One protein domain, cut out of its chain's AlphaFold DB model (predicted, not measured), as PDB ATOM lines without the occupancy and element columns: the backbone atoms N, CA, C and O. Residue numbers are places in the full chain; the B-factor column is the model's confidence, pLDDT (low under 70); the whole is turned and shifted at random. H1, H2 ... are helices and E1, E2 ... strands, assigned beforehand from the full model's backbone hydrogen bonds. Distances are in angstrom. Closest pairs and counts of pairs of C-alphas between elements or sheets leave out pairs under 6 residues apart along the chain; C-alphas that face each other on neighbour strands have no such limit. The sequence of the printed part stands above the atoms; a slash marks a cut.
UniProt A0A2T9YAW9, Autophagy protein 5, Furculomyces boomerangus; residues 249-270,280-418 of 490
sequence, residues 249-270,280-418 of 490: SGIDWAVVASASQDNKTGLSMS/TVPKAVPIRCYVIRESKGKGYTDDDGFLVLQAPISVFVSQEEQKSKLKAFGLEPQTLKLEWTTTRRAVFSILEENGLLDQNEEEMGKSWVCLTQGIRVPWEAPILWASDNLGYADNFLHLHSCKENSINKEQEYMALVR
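This is residues 249 to 270 and 280 to 418 of the 490 residues of the protein "Autophagy protein 5" of Furculomyces boomerangus (UniProt A0A2T9YAW9). A strongly twisted sheet of four strands curls round one helix, H3, and a second helix, H5, packs on the same sheet near the beginning of E1; a long hairpin of E1 and E2 makes one side of the sheet. H2 lies off the sheet toward one end of the longest axis, where the long link after it, residues 329 to 342, swings out by Gln 334 before it comes back into the body to H3; the long link between E1 and E2, residues 293 to 305, lies at the other end, and H1 and H6 are also off the sheet, H1 close to H5. The printed part has 161 residues, with six named helices and four named strands in the order H1 E1 E2 H2 H3 H4 E3 H5 E4 H6. The sheet runs E2 E1 E4 E3 and is mixed; the class is mixed, helices and strands, in two layers, with H3 and H5 on one face of the sheet. The whole is compact, with a radius of gyration of the C-alphas of 16.7 A and spans of 50 by 35 by 27 A.

H1, residues 253 to 259, is not on the sheet; it is close but not clearly touching H5, residues 383 to 390, with the closest C-alphas, those of Trp 253 and Trp 385, 7.6 A apart. E1, residues 284 to 292, and E2, residues 306 to 314, form a hairpin, antiparallel at 159 degrees, with N 289 and O 309 within hydrogen-bond range at 2.8 A. E1 is parallel to E4, residues 397 to 403, at 34 degrees, with N 290 and O 399 at 2.8 A. E4 is antiparallel to E3, residues 368 to 372, at 150 degrees, with N 371 and O 400 at 2.8 A. E2 and E3 are the edge strands. H2, residues 319 to 328, is not on the sheet and touches no helix. The sheet curls round H3, residues 343 to 353; their closest C-alphas include those of Ile 313 in E2 and Ala 346, 6.4 A apart. H3 touches H4, residues 361 to 367, about perpendicular at 76 degrees, with the closest C-alphas, those of Phe 348 and Glu 361, 6.2 A apart. H4 only grazes the sheet, with its residues 364 to 367. H3 and H5 only just touch, with 3 pairs of C-alphas within 8 A, the closest being those of Thr 343 and Ile 383 at 5.1 A; their tilt is steep, 66 degrees, opposite ways. H5 is on the sheet at a height of 7.9 A, and on the local plane it runs across the strands, at 64 degrees to E1. H6, residues 409 to 416, is not on the sheet and is apart from the other helices. Every O i to N i+4 pair is within hydrogen-bond range in H1, H2, H3, H4 and H5, and 3 of 4 are in H6.

H1 begins at C-alpha 253, (-42.356, 49.571, 10.281), and is 9.8 A long. E1 and E2 measure 24.4 A and 24.3 A, and C-alpha 284, where E1 begins, is at (-33.504, 58.054, 22.951). H2 is 14.1 A long, H3 15.7 A, H4 10.3 A, E3 13.7 A, H5 10.0 A and E4 19.5 A. H6, 10.7 A long, ends at C-alpha 416, (-26.967, 57.280, -4.973).

The two C-alphas farthest apart, those of Asp 303 and Gln 334, are 50.9 A apart. Residues 271 to 279 are not printed, and C-alphas 270 and 280 are 17.0 A apart across the cut. The links E1 to E2 and H2 to H3 are long. Mean pLDDT of the printed part is 76.2; 51 residues are under 70, among them 255 to 270, 293 to 304 and 405 to 418.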
ATOM      1  N   SER A 249     -36.812  46.092  18.897       74.25
ATOM      2  CA  SER A 249     -37.875  46.969  19.384       74.25
ATOM      3  C   SER A 249     -39.269  46.348  19.221       74.25
ATOM      4  O   SER A 249     -40.219  46.800  19.860       74.25
ATOM      5  N   GLY A 250     -39.406  45.308  18.387       73.50
ATOM      6  CA  GLY A 250     -40.661  44.625  18.063       73.50
ATOM      7  C   GLY A 250     -41.488  45.329  16.979       73.50
ATOM      8  O   GLY A 250     -42.372  44.711  16.384       73.50
ATOM      9  N   ILE A 251     -41.160  46.580  16.647       75.94
ATOM     10  CA  ILE A 251     -41.944  47.467  15.775       75.94
ATOM     11  C   ILE A 251     -41.988  46.944  14.335       75.94
ATOM     12  O   ILE A 251     -40.949  46.749  13.701       75.94
ATOM     13  N   ASP A 252     -43.194  46.771  13.788       74.94
ATOM     14  CA  ASP A 252     -43.362  46.531  12.355       74.94
ATOM     15  C   ASP A 252     -43.514  47.845  11.583       74.94
ATOM     16  O   ASP A 252     -44.598  48.418  11.466       74.94
ATOM     17  N   TRP A 253     -42.396  48.328  11.046       77.06
ATOM     18  CA  TRP A 253     -42.356  49.571  10.281       77.06
ATOM     19  C   TRP A 253     -43.178  49.531   8.986       77.06
ATOM     20  O   TRP A 253     -43.577  50.593   8.514       77.06
ATOM     21  N   ALA A 254     -43.494  48.352   8.433       72.19
ATOM     22  CA  ALA A 254     -44.382  48.261   7.273       72.19
ATOM     23  C   ALA A 254     -45.836  48.579   7.659       72.19
ATOM     24  O   ALA A 254     -46.514  49.301   6.932       72.19
ATOM     25  N   VAL A 255     -46.282  48.119   8.836       69.06
ATOM     26  CA  VAL A 255     -47.611  48.440   9.389       69.06
ATOM     27  C   VAL A 255     -47.712  49.923   9.755       69.06
ATOM     28  O   VAL A 255     -48.721  50.564   9.462       69.06
ATOM     29  N   VAL A 256     -46.654  50.494  10.345       69.19
ATOM     30  CA  VAL A 256     -46.581  51.937  10.645       69.19
ATOM     31  C   VAL A 256     -46.643  52.771   9.358       69.19
ATOM     32  O   VAL A 256     -47.353  53.775   9.314       69.19
ATOM     33  N   ALA A 257     -45.961  52.340   8.292       66.81
ATOM     34  CA  ALA A 257     -46.000  53.012   6.995       66.81
ATOM     35  C   ALA A 257     -47.388  52.947   6.332       66.81
ATOM     36  O   ALA A 257     -47.862  53.973   5.848       66.81
ATOM     37  N   SER A 258     -48.075  51.795   6.351       63.53
ATOM     38  CA  SER A 258     -49.437  51.695   5.803       63.53
ATOM     39  C   SER A 258     -50.450  52.511   6.611       63.53
ATOM     40  O   SER A 258     -51.256  53.232   6.031       63.53
ATOM     41  N   ALA A 259     -50.363  52.497   7.947       59.84
ATOM     42  CA  ALA A 259     -51.246  53.296   8.804       59.84
ATOM     43  C   ALA A 259     -51.107  54.815   8.569       59.84
ATOM     44  O   ALA A 259     -52.067  55.559   8.770       59.84
ATOM     45  N   SER A 260     -49.936  55.271   8.106       55.03
ATOM     46  CA  SER A 260     -49.683  56.668   7.733       55.03
ATOM     47  C   SER A 260     -50.282  57.081   6.381       55.03
ATOM     48  O   SER A 260     -50.319  58.277   6.100       55.03
ATOM     49  N   GLN A 261     -50.710  56.141   5.529       51.91
ATOM     50  CA  GLN A 261     -51.326  56.456   4.231       51.91
ATOM     51  C   GLN A 261     -52.847  56.645   4.334       51.91
ATOM     52  O   GLN A 261     -53.413  57.445   3.590       51.91
ATOM     53  N   ASP A 262     -53.498  55.976   5.290       47.75
ATOM     54  CA  ASP A 262     -54.964  55.931   5.399       47.75
ATOM     55  C   ASP A 262     -55.599  57.081   6.212       47.75
ATOM     56  O   ASP A 262     -56.825  57.159   6.301       47.75
ATOM     57  N   ASN A 263     -54.823  57.989   6.825       42.94
ATOM     58  CA  ASN A 263     -55.379  59.091   7.629       42.94
ATOM     59  C   ASN A 263     -54.626  60.425   7.509       42.94
ATOM     60  O   ASN A 263     -53.403  60.479   7.469       42.94
ATOM     61  N   LYS A 264     -55.379  61.534   7.584       45.25
ATOM     62  CA  LYS A 264     -54.880  62.931   7.627       45.25
ATOM     63  C   LYS A 264     -54.251  63.331   8.977       45.25
ATOM     64  O   LYS A 264     -54.249  64.502   9.346       45.25
ATOM     65  N   THR A 265     -53.763  62.361   9.735       42.94
ATOM     66  CA  THR A 265     -53.085  62.534  11.024       42.94
ATOM     67  C   THR A 265     -51.743  61.830  10.914       42.94
ATOM     68  O   THR A 265     -51.719  60.747  10.335       42.94
ATOM     69  N   GLY A 266     -50.669  62.423  11.450       49.38
ATOM     70  CA  GLY A 266     -49.291  61.923  11.321       49.38
ATOM     71  C   GLY A 266     -49.056  60.512  11.875       49.38
ATOM     72  O   GLY A 266     -50.003  59.797  12.199       49.38
ATOM     73  N   LEU A 267     -47.782  60.114  11.984       51.88
ATOM     74  CA  LEU A 267     -47.286  58.759  12.302       51.88
ATOM     75  C   LEU A 267     -47.700  58.265  13.710       51.88
ATOM     76  O   LEU A 267     -46.885  58.082  14.615       51.88
ATOM     77  N   SER A 268     -49.000  58.046  13.874       55.56
ATOM     78  CA  SER A 268     -49.712  57.673  15.086       55.56
ATOM     79  C   SER A 268     -49.568  56.179  15.333       55.56
ATOM     80  O   SER A 268     -49.876  55.366  14.462       55.56
ATOM     81  N   MET A 269     -49.215  55.811  16.560       54.19
ATOM     82  CA  MET A 269     -49.154  54.425  17.021       54.19
ATOM     83  C   MET A 269     -50.503  53.690  16.915       54.19
ATOM     84  O   MET A 269     -51.312  53.694  17.841       54.19
ATOM     85  N   SER A 270     -50.738  52.993  15.802       46.28
ATOM     86  CA  SER A 270     -51.815  52.008  15.677       46.28
ATOM     87  C   SER A 270     -51.367  50.664  16.264       46.28
ATOM     88  O   SER A 270     -50.624  49.926  15.621       46.28
ATOM     89  N   THR A 280     -38.849  47.273  25.379       79.75
ATOM     90  CA  THR A 280     -38.005  46.986  24.211       79.75
ATOM     91  C   THR A 280     -37.651  48.224  23.386       79.75
ATOM     92  O   THR A 280     -36.710  48.172  22.595       79.75
ATOM     93  N   VAL A 281     -38.384  49.333  23.529       83.62
ATOM     94  CA  VAL A 281     -38.131  50.567  22.771       83.62
ATOM     95  C   VAL A 281     -37.055  51.398  23.488       83.62
ATOM     96  O   VAL A 281     -37.173  51.622  24.695       83.62
ATOM     97  N   PRO A 282     -36.002  51.876  22.793       88.50
ATOM     98  CA  PRO A 282     -34.974  52.700  23.422       88.50
ATOM     99  C   PRO A 282     -35.535  54.048  23.895       88.50
ATOM    100  O   PRO A 282     -36.469  54.599  23.314       88.50
ATOM    101  N   LYS A 283     -34.920  54.605  24.940       87.44
ATOM    102  CA  LYS A 283     -35.291  55.893  25.549       87.44
ATOM    103  C   LYS A 283     -35.047  57.063  24.598       87.44
ATOM    104  O   LYS A 283     -35.876  57.963  24.494       87.44
ATOM    105  N   ALA A 284     -33.907  57.042  23.914       92.94
ATOM    106  CA  ALA A 284     -33.504  58.054  22.951       92.94
ATOM    107  C   ALA A 284     -32.620  57.453  21.850       92.94
ATOM    108  O   ALA A 284     -32.006  56.398  22.012       92.94
ATOM    109  N   VAL A 285     -32.536  58.159  20.728       94.94
ATOM    110  CA  VAL A 285     -31.601  57.901  19.638       94.94
ATOM    111  C   VAL A 285     -30.340  58.755  19.843       94.94
ATOM    112  O   VAL A 285     -30.461  59.976  19.957       94.94
ATOM    113  N   PRO A 286     -29.131  58.161  19.860       96.19
ATOM    114  CA  PRO A 286     -27.875  58.906  19.863       96.19
ATOM    115  C   PRO A 286     -27.588  59.475  18.467       96.19
ATOM    116  O   PRO A 286     -27.225  58.737  17.547       96.19
ATOM    117  N   ILE A 287     -27.753  60.791  18.303       96.19
ATOM    118  CA  ILE A 287     -27.508  61.490  17.033       96.19
ATOM    119  C   ILE A 287     -26.255  62.356  17.129       96.19
ATOM    120  O   ILE A 287     -26.075  63.101  18.092       96.19
ATOM    121  N   ARG A 288     -25.433  62.309  16.076       95.81
ATOM    122  CA  ARG A 288     -24.433  63.337  15.757       95.81
ATOM    123  C   ARG A 288     -24.846  64.022  14.459       95.81
ATOM    124  O   ARG A 288     -24.827  63.396  13.401       95.81
ATOM    125  N   CYS A 289     -25.252  65.282  14.554       94.44
ATOM    126  CA  CYS A 289     -25.643  66.121  13.430       94.44
ATOM    127  C   CYS A 289     -24.458  66.994  12.987       94.44
ATOM    128  O   CYS A 289     -23.896  67.739  13.790       94.44
ATOM    129  N   TYR A 290     -24.077  66.895  11.718       92.62
ATOM    130  CA  TYR A 290     -22.982  67.636  11.094       92.62
ATOM    131  C   TYR A 290     -23.586  68.727  10.216       92.62
ATOM    132  O   TYR A 290     -24.207  68.423   9.200       92.62
ATOM    133  N   VAL A 291     -23.438  69.983  10.632       88.94
ATOM    134  CA  VAL A 291     -24.151  71.134  10.067       88.94
ATOM    135  C   VAL A 291     -23.189  72.020   9.287       88.94
ATOM    136  O   VAL A 291     -22.321  72.674   9.872       88.94
ATOM    137  N   ILE A 292     -23.366  72.091   7.970       78.56
ATOM    138  CA  ILE A 292     -22.599  73.003   7.110       78.56
ATOM    139  C   ILE A 292     -23.305  74.359   7.031       78.56
ATOM    140  O   ILE A 292     -24.515  74.426   6.807       78.56
ATOM    141  N   ARG A 293     -22.544  75.455   7.160       68.00
ATOM    142  CA  ARG A 293     -23.018  76.813   6.848       68.00
ATOM    143  C   ARG A 293     -22.132  77.495   5.816       68.00
ATOM    144  O   ARG A 293     -20.916  77.361   5.809       68.00
ATOM    145  N   GLU A 294     -22.784  78.317   5.004       56.50
ATOM    146  CA  GLU A 294     -22.194  79.096   3.910       56.50
ATOM    147  C   GLU A 294     -21.407  80.335   4.389       56.50
ATOM    148  O   GLU A 294     -20.757  80.996   3.584       56.50
ATOM    149  N   SER A 295     -21.458  80.691   5.682       49.75
ATOM    150  CA  SER A 295     -20.700  81.828   6.225       49.75
ATOM    151  C   SER A 295     -20.266  81.642   7.683       49.75
ATOM    152  O   SER A 295     -20.857  80.866   8.439       49.75
ATOM    153  N   LYS A 296     -19.218  82.386   8.064       44.72
ATOM    154  CA  LYS A 296     -18.586  82.384   9.391       44.72
ATOM    155  C   LYS A 296     -19.516  82.955  10.473       44.72
ATOM    156  O   LYS A 296     -19.482  84.147  10.767       44.72
ATOM    157  N   GLY A 297     -20.345  82.099  11.066       44.25
ATOM    158  CA  GLY A 297     -21.143  82.418  12.254       44.25
ATOM    159  C   GLY A 297     -20.383  82.199  13.570       44.25
ATOM    160  O   GLY A 297     -19.302  81.613  13.594       44.25
ATOM    161  N   LYS A 298     -20.980  82.612  14.696       38.75
ATOM    162  CA  LYS A 298     -20.510  82.197  16.031       38.75
ATOM    163  C   LYS A 298     -20.645  80.674  16.182       38.75
ATOM    164  O   LYS A 298     -21.661  80.118  15.779       38.75
ATOM    165  N   GLY A 299     -19.648  80.033  16.793       46.06
ATOM    166  CA  GLY A 299     -19.660  78.599  17.124       46.06
ATOM    167  C   GLY A 299     -18.939  77.675  16.136       46.06
ATOM    168  O   GLY A 299     -18.758  76.504  16.446       46.06
ATOM    169  N   TYR A 300     -18.481  78.178  14.988       50.56
ATOM    170  CA  TYR A 300     -17.661  77.399  14.055       50.56
ATOM    171  C   TYR A 300     -16.210  77.339  14.540       50.56
ATOM    172  O   TYR A 300     -15.640  78.366  14.910       50.56
ATOM    173  N   THR A 301     -15.591  76.158  14.493       48.88
ATOM    174  CA  THR A 301     -14.128  76.058  14.459       48.88
ATOM    175  C   THR A 301     -13.660  76.627  13.119       48.88
ATOM    176  O   THR A 301     -14.160  76.232  12.065       48.88
ATOM    177  N   ASP A 302     -12.725  77.584  13.142       51.03
ATOM    178  CA  ASP A 302     -12.312  78.357  11.951       51.03
ATOM    179  C   ASP A 302     -11.736  77.494  10.804       51.03
ATOM    180  O   ASP A 302     -11.659  77.961   9.666       51.03
ATOM    181  N   ASP A 303     -11.355  76.245  11.095       58.31
ATOM    182  CA  ASP A 303     -10.706  75.307  10.172       58.31
ATOM    183  C   ASP A 303     -11.648  74.303   9.480       58.31
ATOM    184  O   ASP A 303     -11.401  73.906   8.340       58.31
ATOM    185  N   ASP A 304     -12.723  73.862  10.143       65.81
ATOM    186  CA  ASP A 304     -13.466  72.670   9.702       65.81
ATOM    187  C   ASP A 304     -14.537  72.967   8.643       65.81
ATOM    188  O   ASP A 304     -14.758  72.164   7.741       65.81
ATOM    189  N   GLY A 305     -15.207  74.120   8.732       74.00
ATOM    190  CA  GLY A 305     -16.325  74.486   7.847       74.00
ATOM    191  C   GLY A 305     -17.680  73.846   8.198       74.00
ATOM    192  O   GLY A 305     -18.692  74.185   7.585       74.00
ATOM    193  N   PHE A 306     -17.731  72.975   9.208       83.06
ATOM    194  CA  PHE A 306     -18.959  72.378   9.737       83.06
ATOM    195  C   PHE A 306     -18.998  72.435  11.268       83.06
ATOM    196  O   PHE A 306     -17.964  72.466  11.933       83.06
ATOM    197  N   LEU A 307     -20.206  72.426  11.824       87.50
ATOM    198  CA  LEU A 307     -20.476  72.333  13.257       87.50
ATOM    199  C   LEU A 307     -20.957  70.917  13.594       87.50
ATOM    200  O   LEU A 307     -21.747  70.345  12.847       87.50
ATOM    201  N   VAL A 308     -20.502  70.352  14.715       91.19
ATOM    202  CA  VAL A 308     -20.955  69.040  15.205       91.19
ATOM    203  C   VAL A 308     -21.847  69.242  16.420       91.19
ATOM    204  O   VAL A 308     -21.392  69.747  17.443       91.19
ATOM    205  N   LEU A 309     -23.103  68.819  16.311       93.00
ATOM    206  CA  LEU A 309     -24.079  68.841  17.393       93.00
ATOM    207  C   LEU A 309     -24.431  67.410  17.783       93.00
ATOM    208  O   LEU A 309     -24.852  66.621  16.941       93.00
ATOM    209  N   GLN A 310     -24.268  67.066  19.057       93.88
ATOM    210  CA  GLN A 310     -24.657  65.760  19.580       93.88
ATOM    211  C   GLN A 310     -25.882  65.914  20.478       93.88
ATOM    212  O   GLN A 310     -25.850  66.701  21.420       93.88
ATOM    213  N   ALA A 311     -26.937  65.145  20.205       92.75
ATOM    214  CA  ALA A 311     -28.185  65.215  20.958       92.75
ATOM    215  C   ALA A 311     -28.810  63.820  21.162       92.75
ATOM    216  O   ALA A 311     -28.848  63.020  20.220       92.75
ATOM    217  N   PRO A 312     -29.326  63.517  22.367       95.06
ATOM    218  CA  PRO A 312     -30.196  62.373  22.596       95.06
ATOM    219  C   PRO A 312     -31.623  62.731  22.158       95.06
ATOM    220  O   PRO A 312     -32.320  63.475  22.843       95.06
ATOM    221  N   ILE A 313     -32.082  62.205  21.023       94.81
ATOM    222  CA  ILE A 313     -33.422  62.517  20.508       94.81
ATOM    223  C   ILE A 313     -34.451  61.496  20.979       94.81
ATOM    224  O   ILE A 313     -34.298  60.297  20.747       94.81
ATOM    225  N   SER A 314     -35.527  61.972  21.612       91.12
ATOM    226  CA  SER A 314     -36.673  61.136  21.979       91.12
ATOM    227  C   SER A 314     -37.241  60.423  20.752       91.12
ATOM    228  O   SER A 314     -37.476  61.032  19.708       91.12
ATOM    229  N   VAL A 315     -37.517  59.129  20.903       89.12
ATOM    230  CA  VAL A 315     -38.138  58.286  19.868       89.12
ATOM    231  C   VAL A 315     -39.557  58.757  19.503       89.12
ATOM    232  O   VAL A 315     -40.017  58.520  18.383       89.12
ATOM    233  N   PHE A 316     -40.226  59.455  20.425       85.56
ATOM    234  CA  PHE A 316     -41.592  59.961  20.280       85.56
ATOM    235  C   PHE A 316     -41.666  61.467  20.523       85.56
ATOM    236  O   PHE A 316     -40.917  62.011  21.343       85.56
ATOM    237  N   VAL A 317     -42.626  62.119  19.870       82.25
ATOM    238  CA  VAL A 317     -42.949  63.530  20.109       82.25
ATOM    239  C   VAL A 317     -43.538  63.684  21.516       82.25
ATOM    240  O   VAL A 317     -44.395  62.899  21.929       82.25
ATOM    241  N   SER A 318     -43.088  64.690  22.272       77.38
ATOM    242  CA  SER A 318     -43.592  64.938  23.631       77.38
ATOM    243  C   SER A 318     -45.084  65.282  23.616       77.38
ATOM    244  O   SER A 318     -45.524  66.123  22.830       77.38
ATOM    245  N   GLN A 319     -45.861  64.719  24.548       73.12
ATOM    246  CA  GLN A 319     -47.272  65.084  24.726       73.12
ATOM    247  C   GLN A 319     -47.464  66.583  25.017       73.12
ATOM    248  O   GLN A 319     -48.508  67.142  24.694       73.12
ATOM    249  N   GLU A 320     -46.487  67.252  25.634       70.38
ATOM    250  CA  GLU A 320     -46.534  68.699  25.887       70.38
ATOM    251  C   GLU A 320     -46.340  69.509  24.603       70.38
ATOM    252  O   GLU A 320     -47.023  70.512  24.383       70.38
ATOM    253  N   GLU A 321     -45.475  69.030  23.709       69.94
ATOM    254  CA  GLU A 321     -45.295  69.607  22.380       69.94
ATOM    255  C   GLU A 321     -46.538  69.373  21.511       69.94
ATOM    256  O   GLU A 321     -47.038  70.312  20.898       69.94
ATOM    257  N   GLN A 322     -47.113  68.165  21.536       68.38
ATOM    258  CA  GLN A 322     -48.378  67.864  20.855       68.38
ATOM    259  C   GLN A 322     -49.522  68.756  21.360       68.38
ATOM    260  O   GLN A 322     -50.249  69.330  20.553       68.38
ATOM    261  N   LYS A 323     -49.656  68.950  22.684       71.38
ATOM    262  CA  LYS A 323     -50.609  69.915  23.276       71.38
ATOM    263  C   LYS A 323     -50.357  71.338  22.779       71.38
ATOM    264  O   LYS A 323     -51.312  72.080  22.572       71.38
ATOM    265  N   SER A 324     -49.096  71.726  22.598       70.62
ATOM    266  CA  SER A 324     -48.718  73.064  22.130       70.62
ATOM    267  C   SER A 324     -49.037  73.255  20.643       70.62
ATOM    268  O   SER A 324     -49.649  74.262  20.287       70.62
ATOM    269  N   LYS A 325     -48.748  72.257  19.795       70.44
ATOM    270  CA  LYS A 325     -49.161  72.215  18.382       70.44
ATOM    271  C   LYS A 325     -50.695  72.245  18.255       70.44
ATOM    272  O   LYS A 325     -51.222  73.095  17.547       70.44
ATOM    273  N   LEU A 326     -51.432  71.415  19.000       70.12
ATOM    274  CA  LEU A 326     -52.907  71.405  18.996       70.12
ATOM    275  C   LEU A 326     -53.515  72.754  19.409       70.12
ATOM    276  O   LEU A 326     -54.407  73.252  18.722       70.12
ATOM    277  N   LYS A 327     -52.983  73.391  20.463       73.25
ATOM    278  CA  LYS A 327     -53.379  74.751  20.868       73.25
ATOM    279  C   LYS A 327     -53.124  75.787  19.771       73.25
ATOM    280  O   LYS A 327     -53.985  76.632  19.551       73.25
ATOM    281  N   ALA A 328     -51.988  75.715  19.074       72.62
ATOM    282  CA  ALA A 328     -51.679  76.616  17.961       72.62
ATOM    283  C   ALA A 328     -52.660  76.463  16.779       72.62
ATOM    284  O   ALA A 328     -52.972  77.447  16.116       72.62
ATOM    285  N   PHE A 329     -53.202  75.259  16.563       70.69
ATOM    286  CA  PHE A 329     -54.260  74.989  15.579       70.69
ATOM    287  C   PHE A 329     -55.695  75.187  16.109       70.69
ATOM    288  O   PHE A 329     -56.651  74.927  15.381       70.69
ATOM    289  N   GLY A 330     -55.878  75.642  17.356       69.38
ATOM    290  CA  GLY A 330     -57.203  75.858  17.953       69.38
ATOM    291  C   GLY A 330     -58.000  74.575  18.229       69.38
ATOM    292  O   GLY A 330     -59.223  74.630  18.350       69.38
ATOM    293  N   LEU A 331     -57.330  73.423  18.317       70.81
ATOM    294  CA  LEU A 331     -57.942  72.114  18.544       70.81
ATOM    295  C   LEU A 331     -57.829  71.707  20.019       70.81
ATOM    296  O   LEU A 331     -56.745  71.757  20.608       70.81
ATOM    297  N   GLU A 332     -58.929  71.241  20.615       61.38
ATOM    298  CA  GLU A 332     -58.874  70.620  21.943       61.38
ATOM    299  C   GLU A 332     -58.202  69.233  21.884       61.38
ATOM    300  O   GLU A 332     -58.438  68.475  20.937       61.38
ATOM    301  N   PRO A 333     -57.386  68.859  22.890       57.75
ATOM    302  CA  PRO A 333     -56.642  67.602  22.900       57.75
ATOM    303  C   PRO A 333     -57.537  66.398  23.233       57.75
ATOM    304  O   PRO A 333     -57.476  65.829  24.325       57.75
ATOM    305  N   GLN A 334     -58.343  65.970  22.263       53.28
ATOM    306  CA  GLN A 334     -59.027  64.680  22.304       53.28
ATOM    307  C   GLN A 334     -57.985  63.558  22.155       53.28
ATOM    308  O   GLN A 334     -57.373  63.423  21.099       53.28
ATOM    309  N   THR A 335     -57.753  62.818  23.247       57.97
ATOM    310  CA  THR A 335     -56.880  61.627  23.353       57.97
ATOM    311  C   THR A 335     -55.574  61.688  22.545       57.97
ATOM    312  O   THR A 335     -55.435  61.085  21.481       57.97
ATOM    313  N   LEU A 336     -54.569  62.374  23.107       60.97
ATOM    314  CA  LEU A 336     -53.206  62.444  22.565       60.97
ATOM    315  C   LEU A 336     -52.644  61.045  22.272       60.97
ATOM    316  O   LEU A 336     -52.395  60.259  23.186       60.97
ATOM    317  N   LYS A 337     -52.424  60.752  20.990       66.06
ATOM    318  CA  LYS A 337     -51.767  59.523  20.542       66.06
ATOM    319  C   LYS A 337     -50.259  59.733  20.495       66.06
ATOM    320  O   LYS A 337     -49.793  60.774  20.038       66.06
ATOM    321  N   LEU A 338     -49.503  58.717  20.899       70.44
ATOM    322  CA  LEU A 338     -48.054  58.697  20.707       70.44
ATOM    323  C   LEU A 338     -47.735  58.742  19.206       70.44
ATOM    324  O   LEU A 338     -48.216  57.908  18.433       70.44
ATOM    325  N   GLU A 339     -46.925  59.723  18.818       78.81
ATOM    326  CA  GLU A 339     -46.446  59.936  17.452       78.81
ATOM    327  C   GLU A 339     -44.934  59.712  17.398       78.81
ATOM    328  O   GLU A 339     -44.200  60.139  18.295       78.81
ATOM    329  N   TRP A 340     -44.464  59.031  16.354       84.50
ATOM    330  CA  TRP A 340     -43.037  58.804  16.132       84.50
ATOM    331  C   TRP A 340     -42.312  60.102  15.768       84.50
ATOM    332  O   TRP A 340     -42.738  60.829  14.871       84.50
ATOM    333  N   THR A 341     -41.160  60.354  16.389       90.12
ATOM    334  CA  THR A 341     -40.278  61.447  15.968       90.12
ATOM    335  C   THR A 341     -39.744  61.158  14.565       90.12
ATOM    336  O   THR A 341     -39.110  60.128  14.322       90.12
ATOM    337  N   THR A 342     -39.993  62.069  13.628       92.00
ATOM    338  CA  THR A 342     -39.477  61.995  12.255       92.00
ATOM    339  C   THR A 342     -38.052  62.535  12.167       92.00
ATOM    340  O   THR A 342     -37.591  63.283  13.034       92.00
ATOM    341  N   THR A 343     -37.347  62.201  11.086       92.19
ATOM    342  CA  THR A 343     -36.013  62.749  10.796       92.19
ATOM    343  C   THR A 343     -36.047  64.275  10.684       92.19
ATOM    344  O   THR A 343     -35.149  64.948  11.187       92.19
ATOM    345  N   ARG A 344     -37.125  64.835  10.115       92.31
ATOM    346  CA  ARG A 344     -37.364  66.284  10.061       92.31
ATOM    347  C   ARG A 344     -37.426  66.891  11.455       92.31
ATOM    348  O   ARG A 344     -36.659  67.806  11.740       92.31
ATOM    349  N   ARG A 345     -38.282  66.349  12.329       91.19
ATOM    350  CA  ARG A 345     -38.485  66.874  13.684       91.19
ATOM    351  C   ARG A 345     -37.206  66.806  14.516       91.19
ATOM    352  O   ARG A 345     -36.911  67.762  15.229       91.19
ATOM    353  N   ALA A 346     -36.461  65.705  14.383       93.94
ATOM    354  CA  ALA A 346     -35.190  65.461  15.061       93.94
ATOM    355  C   ALA A 346     -34.084  66.439  14.639       93.94
ATOM    356  O   ALA A 346     -33.383  66.979  15.489       93.94
ATOM    357  N   VAL A 347     -33.918  66.689  13.335       93.62
ATOM    358  CA  VAL A 347     -32.949  67.689  12.859       93.62
ATOM    359  C   VAL A 347     -33.414  69.099  13.231       93.62
ATOM    360  O   VAL A 347     -32.598  69.898  13.682       93.62
ATOM    361  N   PHE A 348     -34.718  69.385  13.135       92.75
ATOM    362  CA  PHE A 348     -35.283  70.680  13.511       92.75
ATOM    363  C   PHE A 348     -35.013  71.023  14.984       92.75
ATOM    364  O   PHE A 348     -34.465  72.090  15.232       92.75
ATOM    365  N   SER A 349     -35.281  70.123  15.948       92.25
ATOM    366  CA  SER A 349     -34.977  70.387  17.373       92.25
ATOM    367  C   SER A 349     -33.495  70.665  17.603       92.25
ATOM    368  O   SER A 349     -33.153  71.635  18.269       92.25
ATOM    369  N   ILE A 350     -32.606  69.864  17.003       92.94
ATOM    370  CA  ILE A 350     -31.153  70.030  17.162       92.94
ATOM    371  C   ILE A 350     -30.700  71.414  16.681       92.94
ATOM    372  O   ILE A 350     -29.877  72.059  17.333       92.94
ATOM    373  N   LEU A 351     -31.218  71.879  15.543       90.94
ATOM    374  CA  LEU A 351     -30.843  73.175  14.982       90.94
ATOM    375  C   LEU A 351     -31.534  74.350  15.701       90.94
ATOM    376  O   LEU A 351     -30.901  75.386  15.893       90.94
ATOM    377  N   GLU A 352     -32.789  74.192  16.123       90.38
ATOM    378  CA  GLU A 352     -33.572  75.185  16.876       90.38
ATOM    379  C   GLU A 352     -32.961  75.454  18.261       90.38
ATOM    380  O   GLU A 352     -32.663  76.604  18.584       90.38
ATOM    381  N   GLU A 353     -32.660  74.404  19.033       89.44
ATOM    382  CA  GLU A 353     -32.018  74.495  20.358       89.44
ATOM    383  C   GLU A 353     -30.649  75.196  20.312       89.44
ATOM    384  O   GLU A 353     -30.229  75.822  21.286       89.44
ATOM    385  N   ASN A 354     -29.961  75.127  19.169       88.00
ATOM    386  CA  ASN A 354     -28.661  75.762  18.943       88.00
ATOM    387  C   ASN A 354     -28.758  77.128  18.229       88.00
ATOM    388  O   ASN A 354     -27.727  77.710  17.882       88.00
ATOM    389  N   GLY A 355     -29.966  77.659  17.999       86.50
ATOM    390  CA  GLY A 355     -30.176  78.959  17.351       86.50
ATOM    391  C   GLY A 355     -29.681  79.011  15.900       86.50
ATOM    392  O   GLY A 355     -29.156  80.031  15.448       86.50
ATOM    393  N   LEU A 356     -29.775  77.891  15.176       83.81
ATOM    394  CA  LEU A 356     -29.251  77.749  13.814       83.81
ATOM    395  C   LEU A 356     -30.305  77.921  12.709       83.81
ATOM    396  O   LEU A 356     -29.922  77.992  11.535       83.81
ATOM    397  N   LEU A 357     -31.585  78.015  13.074       83.31
ATOM    398  CA  LEU A 357     -32.712  78.218  12.165       83.31
ATOM    399  C   LEU A 357     -33.370  79.581  12.378       83.31
ATOM    400  O   LEU A 357     -33.715  79.942  13.498       83.31
ATOM    401  N   ASP A 358     -33.624  80.264  11.264       77.00
ATOM    402  CA  ASP A 358     -34.474  81.459  11.174       77.00
ATOM    403  C   ASP A 358     -35.856  81.127  10.553       77.00
ATOM    404  O   ASP A 358     -36.628  82.019  10.213       77.00
ATOM    405  N   GLN A 359     -36.131  79.835  10.329       81.44
ATOM    406  CA  GLN A 359     -37.231  79.286   9.523       81.44
ATOM    407  C   GLN A 359     -38.001  78.215  10.302       81.44
ATOM    408  O   GLN A 359     -37.453  77.597  11.215       81.44
ATOM    409  N   ASN A 360     -39.250  77.949   9.910       86.44
ATOM    410  CA  ASN A 360     -40.063  76.895  10.531       86.44
ATOM    411  C   ASN A 360     -39.731  75.473  10.017       86.44
ATOM    412  O   ASN A 360     -39.010  75.284   9.033       86.44
ATOM    413  N   GLU A 361     -40.290  74.457  10.686       85.94
ATOM    414  CA  GLU A 361     -40.054  73.029  10.407       85.94
ATOM    415  C   GLU A 361     -40.385  72.634   8.948       85.94
ATOM    416  O   GLU A 361     -39.690  71.809   8.351       85.94
ATOM    417  N   GLU A 362     -41.406  73.241   8.328       85.50
ATOM    418  CA  GLU A 362     -41.772  72.965   6.931       85.50
ATOM    419  C   GLU A 362     -40.861  73.648   5.906       85.50
ATOM    420  O   GLU A 362     -40.548  73.058   4.871       85.50
ATOM    421  N   GLU A 363     -40.455  74.890   6.161       85.06
ATOM    422  CA  GLU A 363     -39.506  75.640   5.332       85.06
ATOM    423  C   GLU A 363     -38.124  74.987   5.339       85.06
ATOM    424  O   GLU A 363     -37.503  74.839   4.281       85.06
ATOM    425  N   MET A 364     -37.688  74.500   6.506       85.75
ATOM    426  CA  MET A 364     -36.477  73.695   6.627       85.75
ATOM    427  C   MET A 364     -36.579  72.439   5.750       85.75
ATOM    428  O   MET A 364     -35.697  72.193   4.932       85.75
ATOM    429  N   GLY A 365     -37.689  71.695   5.829       82.00
ATOM    430  CA  GLY A 365     -37.911  70.488   5.019       82.00
ATOM    431  C   GLY A 365     -37.926  70.714   3.495       82.00
ATOM    432  O   GLY A 365     -37.741  69.759   2.743       82.00
ATOM    433  N   LYS A 366     -38.124  71.958   3.032       85.31
ATOM    434  CA  LYS A 366     -38.098  72.352   1.607       85.31
ATOM    435  C   LYS A 366     -36.737  72.883   1.140       85.31
ATOM    436  O   LYS A 366     -36.472  72.867  -0.058       85.31
ATOM    437  N   SER A 367     -35.910  73.401   2.051       85.00
ATOM    438  CA  SER A 367     -34.667  74.123   1.725       85.00
ATOM    439  C   SER A 367     -33.387  73.446   2.226       85.00
ATOM    440  O   SER A 367     -32.293  73.797   1.775       85.00
ATOM    441  N   TRP A 368     -33.510  72.455   3.111       88.81
ATOM    442  CA  TRP A 368     -32.420  71.637   3.636       88.81
ATOM    443  C   TRP A 368     -32.534  70.182   3.189       88.81
ATOM    444  O   TRP A 368     -33.603  69.681   2.835       88.81
ATOM    445  N   VAL A 369     -31.411  69.480   3.303       88.25
ATOM    446  CA  VAL A 369     -31.288  68.043   3.065       88.25
ATOM    447  C   VAL A 369     -30.648  67.382   4.279       88.25
ATOM    448  O   VAL A 369     -29.834  67.988   4.980       88.25
ATOM    449  N   CYS A 370     -31.004  66.121   4.511       90.44
ATOM    450  CA  CYS A 370     -30.323  65.234   5.442       90.44
ATOM    451  C   CYS A 370     -29.693  64.067   4.671       90.44
ATOM    452  O   CYS A 370     -30.383  63.351   3.944       90.44
ATOM    453  N   LEU A 371     -28.388  63.869   4.845       90.56
ATOM    454  CA  LEU A 371     -27.613  62.761   4.297       90.56
ATOM    455  C   LEU A 371     -27.136  61.834   5.422       90.56
ATOM    456  O   LEU A 371     -26.793  62.284   6.513       90.56
ATOM    457  N   THR A 372     -27.058  60.538   5.141       91.38
ATOM    458  CA  THR A 372     -26.281  59.569   5.929       91.38
ATOM    459  C   THR A 372     -25.848  58.429   5.011       91.38
ATOM    460  O   THR A 372     -26.557  58.130   4.051       91.38
ATOM    461  N   GLN A 373     -24.694  57.799   5.251       88.56
ATOM    462  CA  GLN A 373     -24.193  56.673   4.438       88.56
ATOM    463  C   GLN A 373     -24.114  56.959   2.914       88.56
ATOM    464  O   GLN A 373     -24.087  56.037   2.097       88.56
ATOM    465  N   GLY A 374     -24.057  58.228   2.503       85.38
ATOM    466  CA  GLY A 374     -24.091  58.668   1.108       85.38
ATOM    467  C   GLY A 374     -25.465  58.708   0.439       85.38
ATOM    468  O   GLY A 374     -25.514  58.819  -0.786       85.38
ATOM    469  N   ILE A 375     -26.563  58.601   1.193       86.00
ATOM    470  CA  ILE A 375     -27.941  58.674   0.682       86.00
ATOM    471  C   ILE A 375     -28.740  59.783   1.371       86.00
ATOM    472  O   ILE A 375     -28.488  60.112   2.531       86.00
ATOM    473  N   ARG A 376     -29.734  60.344   0.667       87.94
ATOM    474  CA  ARG A 376     -30.738  61.231   1.273       87.94
ATOM    475  C   ARG A 376     -31.660  60.426   2.184       87.94
ATOM    476  O   ARG A 376     -32.226  59.422   1.756       87.94
ATOM    477  N   VAL A 377     -31.832  60.885   3.420       88.94
ATOM    478  CA  VAL A 377     -32.826  60.338   4.352       88.94
ATOM    479  C   VAL A 377     -34.151  61.069   4.115       88.94
ATOM    480  O   VAL A 377     -34.158  62.301   4.187       88.94
ATOM    481  N   PRO A 378     -35.268  60.368   3.835       88.06
ATOM    482  CA  PRO A 378     -36.578  61.003   3.740       88.06
ATOM    483  C   PRO A 378     -36.925  61.724   5.042       88.06
ATOM    484  O   PRO A 378     -36.748  61.177   6.132       88.06
ATOM    485  N   TRP A 379     -37.442  62.943   4.938       87.38
ATOM    486  CA  TRP A 379     -37.726  63.785   6.099       87.38
ATOM    487  C   TRP A 379     -38.786  63.173   7.030       87.38
ATOM    488  O   TRP A 379     -38.749  63.367   8.244       87.38
ATOM    489  N   GLU A 380     -39.682  62.374   6.463       86.31
ATOM    490  CA  GLU A 380     -40.790  61.676   7.110       86.31
ATOM    491  C   GLU A 380     -40.343  60.356   7.763       86.31
ATOM    492  O   GLU A 380     -41.097  59.769   8.537       86.31
ATOM    493  N   ALA A 381     -39.124  59.874   7.478       86.69
ATOM    494  CA  ALA A 381     -38.629  58.609   8.011       86.69
ATOM    495  C   ALA A 381     -38.550  58.663   9.551       86.69
ATOM    496  O   ALA A 381     -37.923  59.590  10.085       86.69
ATOM    497  N   PRO A 382     -39.130  57.685  10.279       90.31
ATOM    498  CA  PRO A 382     -39.025  57.611  11.733       90.31
ATOM    499  C   PRO A 382     -37.566  57.530  12.190       90.31
ATOM    500  O   PRO A 382     -36.792  56.705  11.697       90.31
ATOM    501  N   ILE A 383     -37.182  58.358  13.162       92.50
ATOM    502  CA  ILE A 383     -35.775  58.506  13.554       92.50
ATOM    503  C   ILE A 383     -35.195  57.233  14.183       92.50
ATOM    504  O   ILE A 383     -34.017  56.922  14.001       92.50
ATOM    505  N   LEU A 384     -36.036  56.442  14.859       91.62
ATOM    506  CA  LEU A 384     -35.657  55.126  15.373       91.62
ATOM    507  C   LEU A 384     -35.366  54.135  14.237       91.62
ATOM    508  O   LEU A 384     -34.352  53.447  14.289       91.62
ATOM    509  N   TRP A 385     -36.185  54.112  13.177       89.62
ATOM    510  CA  TRP A 385     -35.909  53.277  12.003       89.62
ATOM    511  C   TRP A 385     -34.567  53.650  11.364       89.62
ATOM    512  O   TRP A 385     -33.757  52.763  11.087       89.62
ATOM    513  N   ALA A 386     -34.297  54.949  11.192       91.31
ATOM    514  CA  ALA A 386     -33.019  55.424  10.669       91.31
ATOM    515  C   ALA A 386     -31.848  55.019  11.584       91.31
ATOM    516  O   ALA A 386     -30.820  54.558  11.096       91.31
ATOM    517  N   SER A 387     -32.007  55.103  12.908       92.38
ATOM    518  CA  SER A 387     -30.973  54.686  13.864       92.38
ATOM    519  C   SER A 387     -30.688  53.183  13.845       92.38
ATOM    520  O   SER A 387     -29.527  52.785  13.908       92.38
ATOM    521  N   ASP A 388     -31.726  52.350  13.742       89.00
ATOM    522  CA  ASP A 388     -31.601  50.887  13.727       89.00
ATOM    523  C   ASP A 388     -31.086  50.343  12.377       89.00
ATOM    524  O   ASP A 388     -30.505  49.263  12.342       89.00
ATOM    525  N   ASN A 389     -31.300  51.060  11.262       87.94
ATOM    526  CA  ASN A 389     -31.012  50.552   9.909       87.94
ATOM    527  C   ASN A 389     -29.926  51.325   9.143       87.94
ATOM    528  O   ASN A 389     -29.404  50.780   8.178       87.94
ATOM    529  N   LEU A 390     -29.594  52.564   9.521       90.38
ATOM    530  CA  LEU A 390     -28.583  53.410   8.853       90.38
ATOM    531  C   LEU A 390     -27.456  53.870   9.795       90.38
ATOM    532  O   LEU A 390     -26.485  54.482   9.340       90.38
ATOM    533  N   GLY A 391     -27.566  53.567  11.094       89.94
ATOM    534  CA  GLY A 391     -26.530  53.845  12.087       89.94
ATOM    535  C   GLY A 391     -25.176  53.234  11.713       89.94
ATOM    536  O   GLY A 391     -25.093  52.192  11.058       89.94
ATOM    537  N   TYR A 392     -24.100  53.895  12.128       90.50
ATOM    538  CA  TYR A 392     -22.758  53.342  11.988       90.50
ATOM    539  C   TYR A 392     -22.532  52.273  13.062       90.50
ATOM    540  O   TYR A 392     -23.276  52.153  14.039       90.50
ATOM    541  N   ALA A 393     -21.500  51.451  12.887       87.19
ATOM    542  CA  ALA A 393     -21.243  50.349  13.806       87.19
ATOM    543  C   ALA A 393     -20.744  50.809  15.199       87.19
ATOM    544  O   ALA A 393     -20.574  49.982  16.098       87.19
ATOM    545  N   ASP A 394     -20.482  52.102  15.401       90.62
ATOM    546  CA  ASP A 394     -20.272  52.719  16.717       90.62
ATOM    547  C   ASP A 394     -21.597  52.984  17.464       90.62
ATOM    548  O   ASP A 394     -21.586  53.469  18.594       90.62
ATOM    549  N   ASN A 395     -22.727  52.602  16.849       91.56
ATOM    550  CA  ASN A 395     -24.100  52.738  17.329       91.56
ATOM    551  C   ASN A 395     -24.614  54.193  17.381       91.56
ATOM    552  O   ASN A 395     -25.675  54.443  17.957       91.56
ATOM    553  N   PHE A 396     -23.917  55.137  16.740       94.44
ATOM    554  CA  PHE A 396     -24.413  56.490  16.498       94.44
ATOM    555  C   PHE A 396     -25.125  56.602  15.144       94.44
ATOM    556  O   PHE A 396     -24.721  56.021  14.131       94.44
ATOM    557  N   LEU A 397     -26.178  57.422  15.103       95.38
ATOM    558  CA  LEU A 397     -26.747  57.904  13.850       95.38
ATOM    559  C   LEU A 397     -26.057  59.220  13.469       95.38
ATOM    560  O   LEU A 397     -26.330  60.274  14.047       95.38
ATOM    561  N   HIS A 398     -25.148  59.150  12.499       95.25
ATOM    562  CA  HIS A 398     -24.480  60.325  11.947       95.25
ATOM    563  C   HIS A 398     -25.349  60.923  10.840       95.25
ATOM    564  O   HIS A 398     -25.505  60.321   9.776       95.25
ATOM    565  N   LEU A 399     -25.925  62.096  11.095       94.56
ATOM    566  CA  LEU A 399     -26.741  62.841  10.141       94.56
ATOM    567  C   LEU A 399     -25.962  64.053   9.652       94.56
ATOM    568  O   LEU A 399     -25.511  64.867  10.446       94.56
ATOM    569  N   HIS A 400     -25.811  64.198   8.348       90.12
ATOM    570  CA  HIS A 400     -25.181  65.359   7.744       90.12
ATOM    571  C   HIS A 400     -26.262  66.264   7.146       90.12
ATOM    572  O   HIS A 400     -27.014  65.824   6.276       90.12
ATOM    573  N   SER A 401     -26.368  67.509   7.617       88.94
ATOM    574  CA  SER A 401     -27.403  68.446   7.182       88.94
ATOM    575  C   SER A 401     -26.829  69.757   6.657       88.94
ATOM    576  O   SER A 401     -25.949  70.386   7.247       88.94
ATOM    577  N   CYS A 402     -27.343  70.160   5.502       85.62
ATOM    578  CA  CYS A 402     -26.918  71.331   4.750       85.62
ATOM    579  C   CYS A 402     -28.098  71.865   3.927       85.62
ATOM    580  O   CYS A 402     -29.107  71.174   3.748       85.62
ATOM    581  N   LYS A 403     -27.982  73.094   3.419       82.19
ATOM    582  CA  LYS A 403     -28.972  73.650   2.490       82.19
ATOM    583  C   LYS A 403     -28.847  72.978   1.121       82.19
ATOM    584  O   LYS A 403     -27.741  72.731   0.652       82.19
ATOM    585  N   GLU A 404     -29.972  72.773   0.440       77.50
ATOM    586  CA  GLU A 404     -30.050  72.160  -0.900       77.50
ATOM    587  C   GLU A 404     -29.131  72.848  -1.928       77.50
ATOM    588  O   GLU A 404     -28.539  72.194  -2.784       77.50
ATOM    589  N   ASN A 405     -28.979  74.172  -1.826       67.75
ATOM    590  CA  ASN A 405     -28.141  74.969  -2.728       67.75
ATOM    591  C   ASN A 405     -26.634  74.732  -2.538       67.75
ATOM    592  O   ASN A 405     -25.861  75.041  -3.442       67.75
ATOM    593  N   SER A 406     -26.215  74.208  -1.383       62.69
ATOM    594  CA  SER A 406     -24.806  73.955  -1.060       62.69
ATOM    595  C   SER A 406     -24.318  72.584  -1.563       62.69
ATOM    596  O   SER A 406     -23.119  72.326  -1.555       62.69
ATOM    597  N   ILE A 407     -25.223  71.703  -2.008       63.34
ATOM    598  CA  ILE A 407     -24.913  70.307  -2.353       63.34
ATOM    599  C   ILE A 407     -24.323  70.188  -3.756       63.34
ATOM    600  O   ILE A 407     -24.871  70.698  -4.738       63.34
ATOM    601  N   ASN A 408     -23.252  69.403  -3.878       63.06
ATOM    602  CA  ASN A 408     -22.684  69.057  -5.175       63.06
ATOM    603  C   ASN A 408     -23.532  67.993  -5.904       63.06
ATOM    604  O   ASN A 408     -23.281  66.790  -5.805       63.06
ATOM    605  N   LYS A 409     -24.534  68.448  -6.666       56.34
ATOM    606  CA  LYS A 409     -25.511  67.596  -7.376       56.34
ATOM    607  C   LYS A 409     -24.886  66.579  -8.342       56.34
ATOM    608  O   LYS A 409     -25.422  65.481  -8.493       56.34
ATOM    609  N   GLU A 410     -23.742  66.895  -8.953       54.81
ATOM    610  CA  GLU A 410     -23.018  65.967  -9.840       54.81
ATOM    611  C   GLU A 410     -22.437  64.775  -9.054       54.81
ATOM    612  O   GLU A 410     -22.499  63.625  -9.492       54.81
ATOM    613  N   GLN A 411     -21.925  65.030  -7.846       53.41
ATOM    614  CA  GLN A 411     -21.363  63.999  -6.969       53.41
ATOM    615  C   GLN A 411     -22.431  63.257  -6.155       53.41
ATOM    616  O   GLN A 411     -22.242  62.086  -5.821       53.41
ATOM    617  N   GLU A 412     -23.574  63.889  -5.886       53.75
ATOM    618  CA  GLU A 412     -24.718  63.261  -5.222       53.75
ATOM    619  C   GLU A 412     -25.324  62.131  -6.075       53.75
ATOM    620  O   GLU A 412     -25.492  61.005  -5.596       53.75
ATOM    621  N   TYR A 413     -25.550  62.382  -7.370       46.81
ATOM    622  CA  TYR A 413     -26.019  61.362  -8.319       46.81
ATOM    623  C   TYR A 413     -25.071  60.147  -8.363       46.81
ATOM    624  O   TYR A 413     -25.499  58.992  -8.423       46.81
ATOM    625  N   MET A 414     -23.765  60.400  -8.228       45.12
ATOM    626  CA  MET A 414     -22.723  59.373  -8.142       45.12
ATOM    627  C   MET A 414     -22.676  58.618  -6.810       45.12
ATOM    628  O   MET A 414     -22.109  57.523  -6.773       45.12
ATOM    629  N   ALA A 415     -23.221  59.173  -5.727       43.97
ATOM    630  CA  ALA A 415     -23.336  58.502  -4.436       43.97
ATOM    631  C   ALA A 415     -24.567  57.581  -4.399       43.97
ATOM    632  O   ALA A 415     -24.437  56.414  -4.031       43.97
ATOM    633  N   LEU A 416     -25.717  58.051  -4.896       40.47
ATOM    634  CA  LEU A 416     -26.967  57.280  -4.973       40.47
ATOM    635  C   LEU A 416     -26.804  55.972  -5.774       40.47
ATOM    636  O   LEU A 416     -27.241  54.905  -5.336       40.47
ATOM    637  N   VAL A 417     -26.077  56.013  -6.898       40.56
ATOM    638  CA  VAL A 417     -25.773  54.826  -7.726       40.56
ATOM    639  C   VAL A 417     -24.924  53.771  -6.986       40.56
ATOM    640  O   VAL A 417     -24.940  52.605  -7.380       40.56
ATOM    641  N   ARG A 418     -24.210  54.120  -5.901       46.00
ATOM    642  CA  ARG A 418     -23.380  53.163  -5.131       46.00
ATOM    643  C   ARG A 418     -24.190  52.251  -4.202       46.00
ATOM    644  O   ARG A 418     -23.672  51.210  -3.816       46.00
TER     645      ARG A 418